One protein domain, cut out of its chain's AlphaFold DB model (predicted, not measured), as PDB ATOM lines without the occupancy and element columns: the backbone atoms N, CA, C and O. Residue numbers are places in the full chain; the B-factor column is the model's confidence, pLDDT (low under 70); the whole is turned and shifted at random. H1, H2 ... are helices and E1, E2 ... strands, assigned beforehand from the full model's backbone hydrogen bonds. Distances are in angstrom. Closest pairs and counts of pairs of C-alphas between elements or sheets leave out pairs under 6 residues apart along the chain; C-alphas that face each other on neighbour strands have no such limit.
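Overview. This is residues 70 to 185 of the 200 residues of an uncharacterized protein of Gymnopus androsaceus JB14 (UniProt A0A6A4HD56). Two loosely joined lobes make an elongated body: in one, a ribbon of two antiparallel strands, E1 and E2, stands between the helices H1 and H3; in the other, the helix H2 meets the later part of the longest helix, H4, nearly at right angles. The stretches from E1 to H2, from H2 to E2 and from H3 to H4 run between the lobes, and after H4 the last residues, 170 to 185, fold back without a named element. The printed part has 116 residues, with four named helices and two named strands in the order H1, E1, H2, E2, H3, H4; the class is mostly helix, though under half of the residues are in named elements. It is only just compact, close to loose, with a radius of gyration of the C-alphas of 15.9 A and spans of 49 by 30 by 29 A.

Along the chain. E1 is residues 95 to 99 and E2 is residues 132 to 136, each 13.2 A from first to last C-alpha; C-alpha 95 is at (128.282, 99.510, 126.254). H1, residues 70 to 78, begins with C-alpha 70 at (128.652, 113.688, 135.223) and is 11.9 A long. H3, residues 140 to 144, is 6.3 A long. H2, residues 107 to 117, is 15.0 A long. H4, residues 154 to 169, is 22.4 A long and ends with C-alpha 169 at (116.276, 134.604, 106.792).

Arrangement. E1 and E2 are antiparallel neighbours, with 142 degrees between their directions. N 96 and O 135 are 2.8 A apart and N 133 and O 98 are 2.9 A apart, both within hydrogen-bond range. H1 and E2 are near each other, with 8 pairs of C-alphas within 10 A. The closest C-alphas of H1 and E1 are those of Lys 72 and Phe 97, 7.9 A apart. The closest C-alphas of E1 and H3 are those of Cys 98 and His 140, 6.8 A apart. H2 and H4 touch and are about perpendicular, at 76 degrees; their closest C-alphas are those of Ile 116 and Val 164, 5.3 A apart. H4 touches H2 with residues 163 to 168 alone. H4 is apart from H1, H3, E1 and E2. In H1, H2, H3 and H4 every O i to N i+4 pair is within hydrogen-bond range.

Size, cuts and confidence. The two C-alphas farthest apart are those of Ile 93 and Ser 171, at 49.0 A. The printed part has no cut. The links from H1 to E1, with 16 residues, and from H2 to E2, with 14, are long. The mean pLDDT of the printed part is 82.2; residues 171 to 172, 174 and 180 to 185 are under 70.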
ATOM      1  N   LYS A  70     129.893 112.905 135.153       86.06
ATOM      2  CA  LYS A  70     128.652 113.688 135.223       86.06
ATOM      3  C   LYS A  70     127.730 113.446 134.022       86.06
ATOM      4  O   LYS A  70     126.537 113.251 134.204       86.06
ATOM      5  N   ILE A  71     128.273 113.430 132.801       84.50
ATOM      6  CA  ILE A  71     127.473 113.178 131.592       84.50
ATOM      7  C   ILE A  71     126.946 111.741 131.585       84.50
ATOM      8  O   ILE A  71     125.796 111.513 131.221       84.50
ATOM      9  N   LYS A  72     127.764 110.769 131.999       89.00
ATOM     10  CA  LYS A  72     127.332 109.368 132.100       89.00
ATOM     11  C   LYS A  72     126.194 109.210 133.107       89.00
ATOM     12  O   LYS A  72     125.231 108.509 132.813       89.00
ATOM     13  N   ASP A  73     126.285 109.895 134.244       88.94
ATOM     14  CA  ASP A  73     125.256 109.887 135.285       88.94
ATOM     15  C   ASP A  73     123.963 110.551 134.779       88.94
ATOM     16  O   ASP A  73     122.875 110.004 134.941       88.94
ATOM     17  N   GLU A  74     124.070 111.685 134.078       84.75
ATOM     18  CA  GLU A  74     122.924 112.339 133.435       84.75
ATOM     19  C   GLU A  74     122.245 111.437 132.396       84.75
ATOM     20  O   GLU A  74     121.019 111.391 132.336       84.75
ATOM     21  N   ILE A  75     123.012 110.704 131.585       83.81
ATOM     22  CA  ILE A  75     122.466 109.740 130.617       83.81
ATOM     23  C   ILE A  75     121.764 108.595 131.345       83.81
ATOM     24  O   ILE A  75     120.646 108.239 130.975       83.81
ATOM     25  N   ALA A  76     122.377 108.049 132.397       86.50
ATOM     26  CA  ALA A  76     121.776 106.985 133.195       86.50
ATOM     27  C   ALA A  76     120.425 107.404 133.798       86.50
ATOM     28  O   ALA A  76     119.531 106.569 133.912       86.50
ATOM     29  N   LEU A  77     120.277 108.684 134.154       80.38
ATOM     30  CA  LEU A  77     119.067 109.234 134.763       80.38
ATOM     31  C   LEU A  77     118.011 109.692 133.747       80.38
ATOM     32  O   LEU A  77     116.820 109.533 134.002       80.38
ATOM     33  N   LEU A  78     118.425 110.305 132.634       75.00
ATOM     34  CA  LEU A  78     117.532 111.084 131.764       75.00
ATOM     35  C   LEU A  78     117.331 110.483 130.372       75.00
ATOM     36  O   LEU A  78     116.377 110.858 129.689       75.00
ATOM     37  N   ALA A  79     118.229 109.614 129.899       75.19
ATOM     38  CA  ALA A  79     118.103 109.081 128.548       75.19
ATOM     39  C   ALA A  79     116.937 108.078 128.471       75.19
ATOM     40  O   ALA A  79     116.829 107.214 129.342       75.19
ATOM     41  N   PRO A  80     116.111 108.097 127.404       72.38
ATOM     42  CA  PRO A  80     114.969 107.183 127.267       72.38
ATOM     43  C   PRO A  80     115.343 105.697 127.331       72.38
ATOM     44  O   PRO A  80     114.549 104.868 127.763       72.38
ATOM     45  N   LEU A  81     116.560 105.364 126.893       79.06
ATOM     46  CA  LEU A  81     117.117 104.012 126.920       79.06
ATOM     47  C   LEU A  81     118.172 103.826 128.024       79.06
ATOM     48  O   LEU A  81     118.781 102.762 128.116       79.06
ATOM     49  N   MET A  82     118.371 104.833 128.882       83.69
ATOM     50  CA  MET A  82     119.365 104.848 129.956       83.69
ATOM     51  C   MET A  82     120.747 104.402 129.438       83.69
ATOM     52  O   MET A  82     121.277 104.987 128.499       83.69
ATOM     53  N   LEU A  83     121.315 103.334 130.011       89.50
ATOM     54  CA  LEU A  83     122.618 102.764 129.649       89.50
ATOM     55  C   LEU A  83     122.522 101.611 128.632       89.50
ATOM     56  O   LEU A  83     123.362 100.710 128.629       89.50
ATOM     57  N   ARG A  84     121.482 101.593 127.792       91.06
ATOM     58  CA  ARG A  84     121.301 100.576 126.744       91.06
ATOM     59  C   ARG A  84     121.771 101.081 125.393       91.06
ATOM     60  O   ARG A  84     121.648 102.259 125.076       91.06
ATOM     61  N   CYS A  85     122.248 100.161 124.564       92.00
ATOM     62  CA  CYS A  85     122.570 100.455 123.178       92.00
ATOM     63  C   CYS A  85     121.334 100.961 122.427       92.00
ATOM     64  O   CYS A  85     120.313 100.279 122.398       92.00
ATOM     65  N   ILE A  86     121.444 102.106 121.753       90.50
ATOM     66  CA  ILE A  86     120.309 102.704 121.035       90.50
ATOM     67  C   ILE A  86     119.865 101.924 119.785       90.50
ATOM     68  O   ILE A  86     118.777 102.161 119.285       90.50
ATOM     69  N   ILE A  87     120.686 100.990 119.288       90.00
ATOM     70  CA  ILE A  87     120.364 100.144 118.123       90.00
ATOM     71  C   ILE A  87     119.822  98.777 118.557       90.00
ATOM     72  O   ILE A  87     118.828  98.304 118.023       90.00
ATOM     73  N   THR A  88     120.477  98.120 119.519       91.50
ATOM     74  CA  THR A  88     120.137  96.737 119.917       91.50
ATOM     75  C   THR A  88     119.289  96.657 121.184       91.50
ATOM     76  O   THR A  88     118.821  95.581 121.539       91.50
ATOM     77  N   HIS A  89     119.136  97.769 121.908       91.38
ATOM     78  CA  HIS A  89     118.470  97.879 123.214       91.38
ATOM     79  C   HIS A  89     119.083  97.002 124.329       91.38
ATOM     80  O   HIS A  89     118.550  96.908 125.443       91.38
ATOM     81  N   MET A  90     120.244  96.396 124.066       92.25
ATOM     82  CA  MET A  90     120.990  95.595 125.030       92.25
ATOM     83  C   MET A  90     121.672  96.492 126.068       92.25
ATOM     84  O   MET A  90     122.169  97.568 125.737       92.25
ATOM     85  N   ALA A  91     121.696  96.037 127.320       90.88
ATOM     86  CA  ALA A  91     122.545  96.577 128.382       90.88
ATOM     87  C   ALA A  91     123.698  95.600 128.636       90.88
ATOM     88  O   ALA A  91     123.550  94.404 128.383       90.88
ATOM     89  N   GLY A  92     124.807  96.082 129.192       88.00
ATOM     90  CA  GLY A  92     125.928  95.215 129.525       88.00
ATOM     91  C   GLY A  92     127.237  95.963 129.719       88.00
ATOM     92  O   GLY A  92     127.296  97.190 129.669       88.00
ATOM     93  N   ILE A  93     128.295  95.185 129.936       86.25
ATOM     94  CA  ILE A  93     129.669  95.681 130.087       86.25
ATOM     95  C   ILE A  93     130.288  96.147 128.761       86.25
ATOM     96  O   ILE A  93     131.319  96.811 128.765       86.25
ATOM     97  N   ASP A  94     129.677  95.796 127.627       92.88
ATOM     98  CA  ASP A  94     130.131  96.130 126.277       92.88
ATOM     99  C   ASP A  94     129.552  97.455 125.756       92.88
ATOM    100  O   ASP A  94     129.746  97.800 124.589       92.88
ATOM    101  N   ILE A  95     128.855  98.213 126.608       94.31
ATOM    102  CA  ILE A  95     128.282  99.510 126.254       94.31
ATOM    103  C   ILE A  95     129.331 100.614 126.374       94.31
ATOM    104  O   ILE A  95     129.941 100.838 127.419       94.31
ATOM    105  N   GLN A  96     129.498 101.344 125.280       93.69
ATOM    106  CA  GLN A  96     130.358 102.507 125.159       93.69
ATOM    107  C   GLN A  96     129.518 103.766 124.955       93.69
ATOM    108  O   GLN A  96     128.426 103.731 124.388       93.69
ATOM    109  N   PHE A  97     130.055 104.892 125.414       91.19
ATOM    110  CA  PHE A  97     129.486 106.211 125.183       91.19
ATOM    111  C   PHE A  97     130.146 106.815 123.940       91.19
ATOM    112  O   PHE A  97     131.370 106.944 123.892       91.19
ATOM    113  N   CYS A  98     129.332 107.159 122.951       90.19
ATOM    114  CA  CYS A  98     129.746 107.621 121.629       90.19
ATOM    115  C   CYS A  98     129.180 109.018 121.369       90.19
ATOM    116  O   CYS A  98     128.025 109.283 121.706       90.19
ATOM    117  N   HIS A  99     129.979 109.906 120.777       88.06
ATOM    118  CA  HIS A  99     129.509 111.212 120.317       88.06
ATOM    119  C   HIS A  99     128.906 111.096 118.916       88.06
ATOM    120  O   HIS A  99     129.564 110.579 118.020       88.06
ATOM    121  N   LEU A 100     127.702 111.631 118.701       86.62
ATOM    122  CA  LEU A 100     127.078 111.653 117.372       86.62
ATOM    123  C   LEU A 100     127.726 112.700 116.459       86.62
ATOM    124  O   LEU A 100     128.170 112.388 115.358       86.62
ATOM    125  N   LEU A 101     127.831 113.943 116.931       84.69
ATOM    126  CA  LEU A 101     128.713 114.936 116.330       84.69
ATOM    127  C   LEU A 101     130.133 114.662 116.806       84.69
ATOM    128  O   LEU A 101     130.424 114.746 118.004       84.69
ATOM    129  N   GLN A 102     131.013 114.356 115.858       82.00
ATOM    130  CA  GLN A 102     132.394 114.006 116.149       82.00
ATOM    131  C   GLN A 102     133.096 115.100 116.961       82.00
ATOM    132  O   GLN A 102     133.026 116.294 116.674       82.00
ATOM    133  N   ARG A 103     133.904 114.684 117.939       77.00
ATOM    134  CA  ARG A 103     134.750 115.606 118.723       77.00
ATOM    135  C   ARG A 103     135.735 116.403 117.856       77.00
ATOM    136  O   ARG A 103     136.265 117.428 118.284       77.00
ATOM    137  N   ALA A 104     136.034 115.892 116.663       75.25
ATOM    138  CA  ALA A 104     136.921 116.515 115.695       75.25
ATOM    139  C   ALA A 104     136.224 117.500 114.744       75.25
ATOM    140  O   ALA A 104     136.911 118.091 113.909       75.25
ATOM    141  N   THR A 105     134.909 117.714 114.877       80.50
ATOM    142  CA  THR A 105     134.169 118.666 114.043       80.50
ATOM    143  C   THR A 105     134.796 120.057 114.131       80.50
ATOM    144  O   THR A 105     135.025 120.597 115.217       80.50
ATOM    145  N   LYS A 106     135.104 120.636 112.962       79.62
ATOM    146  CA  LYS A 106     135.735 121.958 112.848       79.62
ATOM    147  C   LYS A 106     134.862 123.005 113.541       79.62
ATOM    148  O   LYS A 106     133.647 123.017 113.355       79.62
ATOM    149  N   LEU A 107     135.481 123.943 114.262       77.25
ATOM    150  CA  LEU A 107     134.761 125.006 114.975       77.25
ATOM    151  C   LEU A 107     133.822 125.788 114.047       77.25
ATOM    152  O   LEU A 107     132.704 126.084 114.441       77.25
ATOM    153  N   ALA A 108     134.240 126.057 112.805       80.06
ATOM    154  CA  ALA A 108     133.403 126.725 111.808       80.06
ATOM    155  C   ALA A 108     132.085 125.972 111.550       80.06
ATOM    156  O   ALA A 108     131.031 126.595 111.502       80.06
ATOM    157  N   ILE A 109     132.124 124.637 111.478       83.31
ATOM    158  CA  ILE A 109     130.920 123.809 111.331       83.31
ATOM    159  C   ILE A 109     130.073 123.909 112.602       83.31
ATOM    160  O   ILE A 109     128.878 124.161 112.514       83.31
ATOM    161  N   VAL A 110     130.682 123.829 113.790       81.88
ATOM    162  CA  VAL A 110     129.957 124.017 115.064       81.88
ATOM    163  C   VAL A 110     129.277 125.392 115.134       81.88
ATOM    164  O   VAL A 110     128.154 125.485 115.614       81.88
ATOM    165  N   ARG A 111     129.905 126.460 114.621       82.06
ATOM    166  CA  ARG A 111     129.290 127.800 114.539       82.06
ATOM    167  C   ARG A 111     128.070 127.824 113.626       82.06
ATOM    168  O   ARG A 111     127.072 128.453 113.965       82.06
ATOM    169  N   VAL A 112     128.143 127.145 112.483       82.50
ATOM    170  CA  VAL A 112     126.992 127.000 111.582       82.50
ATOM    171  C   VAL A 112     125.878 126.230 112.283       82.50
ATOM    172  O   VAL A 112     124.733 126.670 112.254       82.50
ATOM    173  N   LEU A 113     126.208 125.136 112.975       81.88
ATOM    174  CA  LEU A 113     125.236 124.346 113.729       81.88
ATOM    175  C   LEU A 113     124.562 125.166 114.840       81.88
ATOM    176  O   LEU A 113     123.347 125.092 114.986       81.88
ATOM    177  N   GLU A 114     125.313 125.993 115.572       79.38
ATOM    178  CA  GLU A 114     124.752 126.943 116.545       79.38
ATOM    179  C   GLU A 114     123.820 127.960 115.891       79.38
ATOM    180  O   GLU A 114     122.744 128.256 116.414       79.38
ATOM    181  N   TRP A 115     124.230 128.493 114.738       78.25
ATOM    182  CA  TRP A 115     123.450 129.477 114.001       78.25
ATOM    183  C   TRP A 115     122.089 128.920 113.610       78.25
ATOM    184  O   TRP A 115     121.064 129.551 113.885       78.25
ATOM    185  N   ILE A 116     122.087 127.753 112.966       79.25
ATOM    186  CA  ILE A 116     120.870 127.146 112.434       79.25
ATOM    187  C   ILE A 116     119.969 126.618 113.551       79.25
ATOM    188  O   ILE A 116     118.753 126.714 113.421       79.25
ATOM    189  N   SER A 117     120.535 126.146 114.668       76.38
ATOM    190  CA  SER A 117     119.762 125.670 115.822       76.38
ATOM    191  C   SER A 117     119.186 126.798 116.691       76.38
ATOM    192  O   SER A 117     118.381 126.535 117.588       76.38
ATOM    193  N   GLY A 118     119.611 128.048 116.469       75.69
ATOM    194  CA  GLY A 118     119.268 129.186 117.324       75.69
ATOM    195  C   GLY A 118     119.979 129.173 118.687       75.69
ATOM    196  O   GLY A 118     119.634 129.963 119.573       75.69
ATOM    197  N   CYS A 119     120.973 128.296 118.883       76.50
ATOM    198  CA  CYS A 119     121.848 128.315 120.058       76.50
ATOM    199  C   CYS A 119     122.664 129.602 120.057       76.50
ATOM    200  O   CYS A 119     123.169 129.981 119.010       76.50
ATOM    201  N   LEU A 120     122.833 130.268 121.204       75.81
ATOM    202  CA  LEU A 120     123.763 131.402 121.276       75.81
ATOM    203  C   LEU A 120     125.185 130.952 120.901       75.81
ATOM    204  O   LEU A 120     125.521 129.777 121.100       75.81
ATOM    205  N   PRO A 121     126.024 131.871 120.394       74.31
ATOM    206  CA  PRO A 121     127.413 131.562 120.112       74.31
ATOM    207  C   PRO A 121     128.081 130.888 121.315       74.31
ATOM    208  O   PRO A 121     127.906 131.312 122.457       74.31
ATOM    209  N   PHE A 122     128.856 129.837 121.053       72.50
ATOM    210  CA  PHE A 122     129.624 129.079 122.056       72.50
ATOM    211  C   PHE A 122     128.783 128.270 123.047       72.50
ATOM    212  O   PHE A 122     129.341 127.718 123.995       72.50
ATOM    213  N   GLN A 123     127.476 128.137 122.814       75.25
ATOM    214  CA  GLN A 123     126.598 127.345 123.674       75.25
ATOM    215  C   GLN A 123     126.316 125.933 123.151       75.25
ATOM    216  O   GLN A 123     125.695 125.147 123.870       75.25
ATOM    217  N   MET A 124     126.776 125.559 121.951       79.06
ATOM    218  CA  MET A 124     126.701 124.160 121.520       79.06
ATOM    219  C   MET A 124     127.884 123.371 122.086       79.06
ATOM    220  O   MET A 124     128.999 123.381 121.563       79.06
ATOM    221  N   PHE A 125     127.625 122.659 123.181       76.38
ATOM    222  CA  PHE A 125     128.599 121.775 123.812       76.38
ATOM    223  C   PHE A 125     128.560 120.389 123.168       76.38
ATOM    224  O   PHE A 125     127.617 119.627 123.372       76.38
ATOM    225  N   LEU A 126     129.617 120.038 122.429       80.00
ATOM    226  CA  LEU A 126     129.757 118.698 121.850       80.00
ATOM    227  C   LEU A 126     129.909 117.612 122.931       80.00
ATOM    228  O   LEU A 126     129.498 116.477 122.717       80.00
ATOM    229  N   ASN A 127     130.452 117.945 124.107       79.62
ATOM    230  CA  ASN A 127     130.495 117.045 125.261       79.62
ATOM    231  C   ASN A 127     129.296 117.307 126.172       79.62
ATOM    232  O   ASN A 127     129.411 117.917 127.231       79.62
ATOM    233  N   SER A 128     128.130 116.883 125.702       79.31
ATOM    234  CA  SER A 128     126.849 117.012 126.391       79.31
ATOM    235  C   SER A 128     126.086 115.700 126.282       79.31
ATOM    236  O   SER A 128     126.202 115.006 125.271       79.31
ATOM    237  N   ARG A 129     125.236 115.398 127.270       80.75
ATOM    238  CA  ARG A 129     124.302 114.261 127.219       80.75
ATOM    239  C   ARG A 129     123.418 114.258 125.963       80.75
ATOM    240  O   ARG A 129     122.931 113.211 125.573       80.75
ATOM    241  N   LEU A 130     123.204 115.422 125.337       80.81
ATOM    242  CA  LEU A 130     122.402 115.566 124.115       80.81
ATOM    243  C   LEU A 130     123.142 115.122 122.843       80.81
ATOM    244  O   LEU A 130     122.501 114.857 121.834       80.81
ATOM    245  N   ASN A 131     124.475 115.047 122.884       85.50
ATOM    246  CA  ASN A 131     125.314 114.613 121.765       85.50
ATOM    247  C   ASN A 131     125.954 113.235 122.016       85.50
ATOM    248  O   ASN A 131     126.766 112.780 121.216       85.50
ATOM    249  N   VAL A 132     125.636 112.586 123.138       87.69
ATOM    250  CA  VAL A 132     126.218 111.300 123.527       87.69
ATOM    251  C   VAL A 132     125.142 110.227 123.548       87.69
ATOM    252  O   VAL A 132     124.093 110.397 124.166       87.69
ATOM    253  N   VAL A 133     125.439 109.097 122.918       90.75
ATOM    254  CA  VAL A 133     124.582 107.910 122.897       90.75
ATOM    255  C   VAL A 133     125.330 106.687 123.407       90.75
ATOM    256  O   VAL A 133     126.557 106.610 123.347       90.75
ATOM    257  N   CYS A 134     124.579 105.707 123.896       93.19
ATOM    258  CA  CYS A 134     125.113 104.407 124.270       93.19
ATOM    259  C   CYS A 134     125.080 103.464 123.060       93.19
ATOM    260  O   CYS A 134     124.037 103.277 122.428       93.19
ATOM    261  N   LEU A 135     126.213 102.843 122.741       94.19
ATOM    262  CA  LEU A 135     126.360 101.865 121.660       94.19
ATOM    263  C   LEU A 135     127.148 100.659 122.151       94.19
ATOM    264  O   LEU A 135     128.021 100.798 122.999       94.19
ATOM    265  N   ARG A 136     126.874  99.473 121.601       95.38
ATOM    266  CA  ARG A 136     127.755  98.326 121.831       95.38
ATOM    267  C   ARG A 136     129.117  98.568 121.176       95.38
ATOM    268  O   ARG A 136     129.205  99.223 120.133       95.38
ATOM    269  N   ALA A 137     130.168  98.032 121.786       94.94
ATOM    270  CA  ALA A 137     131.552  98.209 121.353       94.94
ATOM    271  C   ALA A 137     131.833  97.692 119.930       94.94
ATOM    272  O   ALA A 137     132.724  98.206 119.261       94.94
ATOM    273  N   ASP A 138     131.075  96.704 119.452       94.69
ATOM    274  CA  ASP A 138     131.148  96.188 118.082       94.69
ATOM    275  C   ASP A 138     130.449  97.094 117.057       94.69
ATOM    276  O   ASP A 138     130.803  97.063 115.885       94.69
ATOM    277  N   ILE A 139     129.502  97.936 117.483       94.12
ATOM    278  CA  ILE A 139     128.736  98.840 116.608       94.12
ATOM    279  C   ILE A 139     129.362 100.238 116.550       94.12
ATOM    280  O   ILE A 139     129.364 100.874 115.497       94.12
ATOM    281  N   HIS A 140     129.910 100.720 117.667       93.25
ATOM    282  CA  HIS A 140     130.485 102.064 117.787       93.25
ATOM    283  C   HIS A 140     131.475 102.419 116.654       93.25
ATOM    284  O   HIS A 140     131.291 103.473 116.041       93.25
ATOM    285  N   PRO A 141     132.432 101.553 116.252       92.31
ATOM    286  CA  PRO A 141     133.346 101.870 115.153       92.31
ATOM    287  C   PRO A 141     132.654 102.106 113.804       92.31
ATOM    288  O   PRO A 141     133.198 102.822 112.965       92.31
ATOM    289  N   PHE A 142     131.482 101.507 113.568       92.06
ATOM    290  CA  PHE A 142     130.719 101.714 112.335       92.06
ATOM    291  C   PHE A 142     130.018 103.072 112.326       92.06
ATOM    292  O   PHE A 142     129.989 103.719 111.283       92.06
ATOM    293  N   VAL A 143     129.507 103.524 113.473       89.94
ATOM    294  CA  VAL A 143     128.917 104.865 113.609       89.94
ATOM    295  C   VAL A 143     129.993 105.938 113.431       89.94
ATOM    296  O   VAL A 143     129.835 106.818 112.588       89.94
ATOM    297  N   ASP A 144     131.134 105.812 114.115       86.88
ATOM    298  CA  ASP A 144     132.241 106.782 114.026       86.88
ATOM    299  C   ASP A 144     132.775 106.962 112.595       86.88
ATOM    300  O   ASP A 144     133.243 108.042 112.229       86.88
ATOM    301  N   ARG A 145     132.709 105.901 111.782       86.81
ATOM    302  CA  ARG A 145     133.200 105.871 110.395       86.81
ATOM    303  C   ARG A 145     132.117 106.160 109.352       86.81
ATOM    304  O   ARG A 145     132.390 106.024 108.164       86.81
ATOM    305  N   GLY A 146     130.901 106.513 109.771       85.19
ATOM    306  CA  GLY A 146     129.791 106.812 108.861       85.19
ATOM    307  C   GLY A 146     129.184 105.590 108.160       85.19
ATOM    308  O   GLY A 146     128.425 105.748 107.211       85.19
ATOM    309  N   GLY A 147     129.485 104.371 108.616       88.12
ATOM    310  CA  GLY A 147     128.822 103.153 108.135       88.12
ATOM    311  C   GLY A 147     127.369 103.037 108.604       88.12
ATOM    312  O   GLY A 147     126.579 102.324 107.992       88.12
ATOM    313  N   ILE A 148     127.011 103.750 109.675       87.44
ATOM    314  CA  ILE A 148     125.641 103.907 110.166       87.44
ATOM    315  C   ILE A 148     125.402 105.395 110.407       87.44
ATOM    316  O   ILE A 148     126.176 106.045 111.107       87.44
ATOM    317  N   VAL A 149     124.305 105.916 109.860       86.69
ATOM    318  CA  VAL A 149     123.849 107.290 110.082       86.69
ATOM    319  C   VAL A 149     122.453 107.231 110.673       86.69
ATOM    320  O   VAL A 149     121.598 106.477 110.209       86.69
ATOM    321  N   PHE A 150     122.213 108.033 111.701       84.38
ATOM    322  CA  PHE A 150     120.880 108.172 112.255       84.38
ATOM    323  C   PHE A 150     120.178 109.358 111.605       84.38
ATOM    324  O   PHE A 150     120.693 110.468 111.618       84.38
ATOM    325  N   VAL A 151     118.993 109.140 111.052       83.88
ATOM    326  CA  VAL A 151     118.215 110.206 110.416       83.88
ATOM    327  C   VAL A 151     117.033 110.541 111.323       83.88
ATOM    328  O   VAL A 151     116.353 109.614 111.777       83.88
ATOM    329  N   PRO A 152     116.772 111.827 111.624       81.12
ATOM    330  CA  PRO A 152     115.589 112.204 112.382       81.12
ATOM    331  C   PRO A 152     114.317 111.765 111.649       81.12
ATOM    332  O   PRO A 152     114.285 111.650 110.423       81.12
ATOM    333  N   ARG A 153     113.238 111.538 112.399       82.81
ATOM    334  CA  ARG A 153     111.930 111.270 111.795       82.81
ATOM    335  C   ARG A 153     111.466 112.460 110.947       82.81
ATOM    336  O   ARG A 153     111.881 113.594 111.164       82.81
ATOM    337  N   ARG A 154     110.556 112.197 110.005       83.50
ATOM    338  CA  ARG A 154     110.025 113.200 109.069       83.50
ATOM    339  C   ARG A 154     109.450 114.443 109.757       83.50
ATOM    340  O   ARG A 154     109.737 115.546 109.326       83.50
ATOM    341  N   ASP A 155     108.670 114.266 110.813       80.50
ATOM    342  CA  ASP A 155     108.092 115.354 111.610       80.50
ATOM    343  C   ASP A 155     109.167 116.240 112.255       80.50
ATOM    344  O   ASP A 155     109.087 117.467 112.206       80.50
ATOM    345  N   VAL A 156     110.224 115.624 112.788       79.94
ATOM    346  CA  VAL A 156     111.389 116.354 113.306       79.94
ATOM    347  C   VAL A 156     112.119 117.080 112.177       79.94
ATOM    348  O   VAL A 156     112.496 118.236 112.346       79.94
ATOM    349  N   LEU A 157     112.295 116.442 111.018       82.94
ATOM    350  CA  LEU A 157     112.910 117.075 109.848       82.94
ATOM    351  C   LEU A 157     112.107 118.287 109.359       82.94
ATOM    352  O   LEU A 157     112.711 119.311 109.066       82.94
ATOM    353  N   GLU A 158     110.777 118.208 109.312       85.00
ATOM    354  CA  GLU A 158     109.901 119.324 108.920       85.00
ATOM    355  C   GLU A 158     109.981 120.491 109.923       85.00
ATOM    356  O   GLU A 158     110.059 121.663 109.531       85.00
ATOM    357  N   ALA A 159     110.040 120.186 111.223       81.12
ATOM    358  CA  ALA A 159     110.251 121.193 112.260       81.12
ATOM    359  C   ALA A 159     111.640 121.849 112.159       81.12
ATOM    360  O   ALA A 159     111.760 123.073 112.258       81.12
ATOM    361  N   LEU A 160     112.685 121.048 111.930       82.38
ATOM    362  CA  LEU A 160     114.050 121.537 111.730       82.38
ATOM    363  C   LEU A 160     114.155 122.392 110.470       82.38
ATOM    364  O   LEU A 160     114.744 123.462 110.514       82.38
ATOM    365  N   ASP A 161     113.559 121.974 109.363       86.25
ATOM    366  CA  ASP A 161     113.544 122.732 108.116       86.25
ATOM    367  C   ASP A 161     112.831 124.086 108.285       86.25
ATOM    368  O   ASP A 161     113.356 125.121 107.869       86.25
ATOM    369  N   THR A 162     111.706 124.120 109.006       84.75
ATOM    370  CA  THR A 162     111.030 125.377 109.374       84.75
ATOM    371  C   THR A 162     111.945 126.294 110.193       84.75
ATOM    372  O   THR A 162     112.070 127.486 109.893       84.75
ATOM    373  N   LEU A 163     112.621 125.737 111.201       84.06
ATOM    374  CA  LEU A 163     113.575 126.454 112.048       84.06
ATOM    375  C   LEU A 163     114.753 127.008 111.232       84.06
ATOM    376  O   LEU A 163     115.091 128.185 111.359       84.06
ATOM    377  N   VAL A 164     115.351 126.184 110.371       85.50
ATOM    378  CA  VAL A 164     116.494 126.554 109.528       85.50
ATOM    379  C   VAL A 164     116.099 127.666 108.563       85.50
ATOM    380  O   VAL A 164     116.784 128.687 108.515       85.50
ATOM    381  N   ARG A 165     114.979 127.534 107.839       86.62
ATOM    382  CA  ARG A 165     114.506 128.580 106.910       86.62
ATOM    383  C   ARG A 165     114.281 129.910 107.618       86.62
ATOM    384  O   ARG A 165     114.675 130.954 107.098       86.62
ATOM    385  N   HIS A 166     113.693 129.880 108.813       85.75
ATOM    386  CA  HIS A 166     113.532 131.084 109.620       85.75
ATOM    387  C   HIS A 166     114.891 131.664 110.039       85.75
ATOM    388  O   HIS A 166     115.164 132.834 109.796       85.75
ATOM    389  N   ASN A 167     115.785 130.857 110.613       85.44
ATOM    390  CA  ASN A 167     117.067 131.332 111.148       85.44
ATOM    391  C   ASN A 167     118.062 131.785 110.066       85.44
ATOM    392  O   ASN A 167     118.933 132.609 110.349       85.44
ATOM    393  N   VAL A 168     117.943 131.276 108.838       82.94
ATOM    394  CA  VAL A 168     118.720 131.739 107.676       82.94
ATOM    395  C   VAL A 168     118.209 133.088 107.158       82.94
ATOM    396  O   VAL A 168     119.004 133.897 106.689       82.94
ATOM    397  N   THR A 169     116.901 133.346 107.253       82.44
ATOM    398  CA  THR A 169     116.276 134.604 106.792       82.44
ATOM    399  C   THR A 169     116.197 135.678 107.880       82.44
ATOM    400  O   THR A 169     116.026 136.859 107.577       82.44
ATOM    401  N   CYS A 170     116.342 135.292 109.149       76.44
ATOM    402  CA  CYS A 170     116.370 136.196 110.288       76.44
ATOM    403  C   CYS A 170     117.622 137.087 110.251       76.44
ATOM    404  O   CYS A 170     118.709 136.658 109.859       76.44
ATOM    405  N   SER A 171     117.476 138.337 110.698       66.31
ATOM    406  CA  SER A 171     118.586 139.287 110.783       66.31
ATOM    407  C   SER A 171     119.732 138.768 111.669       66.31
ATOM    408  O   SER A 171     119.588 137.804 112.426       66.31
ATOM    409  N   ALA A 172     120.883 139.447 111.625       66.50
ATOM    410  CA  ALA A 172     122.049 139.125 112.457       66.50
ATOM    411  C   ALA A 172     121.782 139.188 113.982       66.50
ATOM    412  O   ALA A 172     122.645 138.802 114.766       66.50
ATOM    413  N   ASP A 173     120.600 139.645 114.412       72.56
ATOM    414  CA  ASP A 173     120.195 139.686 115.814       72.56
ATOM    415  C   ASP A 173     119.833 138.286 116.337       72.56
ATOM    416  O   ASP A 173     118.777 137.719 116.044       72.56
ATOM    417  N   TRP A 174     120.718 137.743 117.171       69.12
ATOM    418  CA  TRP A 174     120.588 136.408 117.743       69.12
ATOM    419  C   TRP A 174     119.377 136.237 118.667       69.12
ATOM    420  O   TRP A 174     118.888 135.120 118.840       69.12
ATOM    421  N   LYS A 175     118.873 137.326 119.265       70.19
ATOM    422  CA  LYS A 175     117.727 137.271 120.190       70.19
ATOM    423  C   LYS A 175     116.404 137.021 119.472       70.19
ATOM    424  O   LYS A 175     115.449 136.585 120.106       70.19
ATOM    425  N   LYS A 176     116.347 137.305 118.170       73.06
ATOM    426  CA  LYS A 176     115.137 137.170 117.349       73.06
ATOM    427  C   LYS A 176     115.000 135.801 116.692       73.06
ATOM    428  O   LYS A 176     113.967 135.530 116.091       73.06
ATOM    429  N   ARG A 177     116.016 134.944 116.815       75.56
ATOM    430  CA  ARG A 177     116.010 133.612 116.213       75.56
ATOM    431  C   ARG A 177     115.137 132.636 116.960       75.56
ATOM    432  O   ARG A 177     115.036 132.668 118.189       75.56
ATOM    433  N   TYR A 178     114.573 131.711 116.202       77.31
ATOM    434  CA  TYR A 178     113.830 130.611 116.776       77.31
ATOM    435  C   TYR A 178     114.803 129.586 117.331       77.31
ATOM    436  O   TYR A 178     115.783 129.200 116.693       77.31
ATOM    437  N   ARG A 179     114.503 129.157 118.552       72.50
ATOM    438  CA  ARG A 179     115.094 127.970 119.153       72.50
ATOM    439  C   ARG A 179     114.160 126.807 118.902       72.50
ATOM    440  O   ARG A 179     112.944 126.996 118.845       72.50
ATOM    441  N   TYR A 180     114.739 125.622 118.759       65.56
ATOM    442  CA  TYR A 180     113.941 124.410 118.718       65.56
ATOM    443  C   TYR A 180     113.120 124.309 120.010       65.56
ATOM    444  O   TYR A 180     113.665 124.425 121.107       65.56
ATOM    445  N   ASP A 181     111.814 124.142 119.843       64.81
ATOM    446  CA  ASP A 181     110.824 124.076 120.907       64.81
ATOM    447  C   ASP A 181     110.006 122.807 120.678       64.81
ATOM    448  O   ASP A 181     109.163 122.736 119.779       64.81
ATOM    449  N   ASP A 182     110.321 121.775 121.455       58.06
ATOM    450  CA  ASP A 182     109.701 120.457 121.353       58.06
ATOM    451  C   ASP A 182     108.205 120.491 121.683       58.06
ATOM    452  O   ASP A 182     107.447 119.686 121.136       58.06
ATOM    453  N   SER A 183     107.749 121.472 122.470       60.59
ATOM    454  CA  SER A 183     106.329 121.665 122.786       60.59
ATOM    455  C   SER A 183     105.471 121.986 121.555       60.59
ATOM    456  O   SER A 183     104.276 121.694 121.540       60.59
ATOM    457  N   LYS A 184     106.077 122.532 120.492       57.59
ATOM    458  CA  LYS A 184     105.391 122.870 119.233       57.59
ATOM    459  C   LYS A 184     105.364 121.725 118.224       57.59
ATOM    460  O   LYS A 184     104.602 121.784 117.264       57.59
ATOM    461  N   VAL A 185     106.197 120.705 118.428       54.31
ATOM    462  CA  VAL A 185     106.363 119.565 117.511       54.31
ATOM    463  C   VAL A 185     105.703 118.307 118.085       54.31
ATOM    464  O   VAL A 185     105.231 117.451 117.342       54.31
TER     465      VAL A 185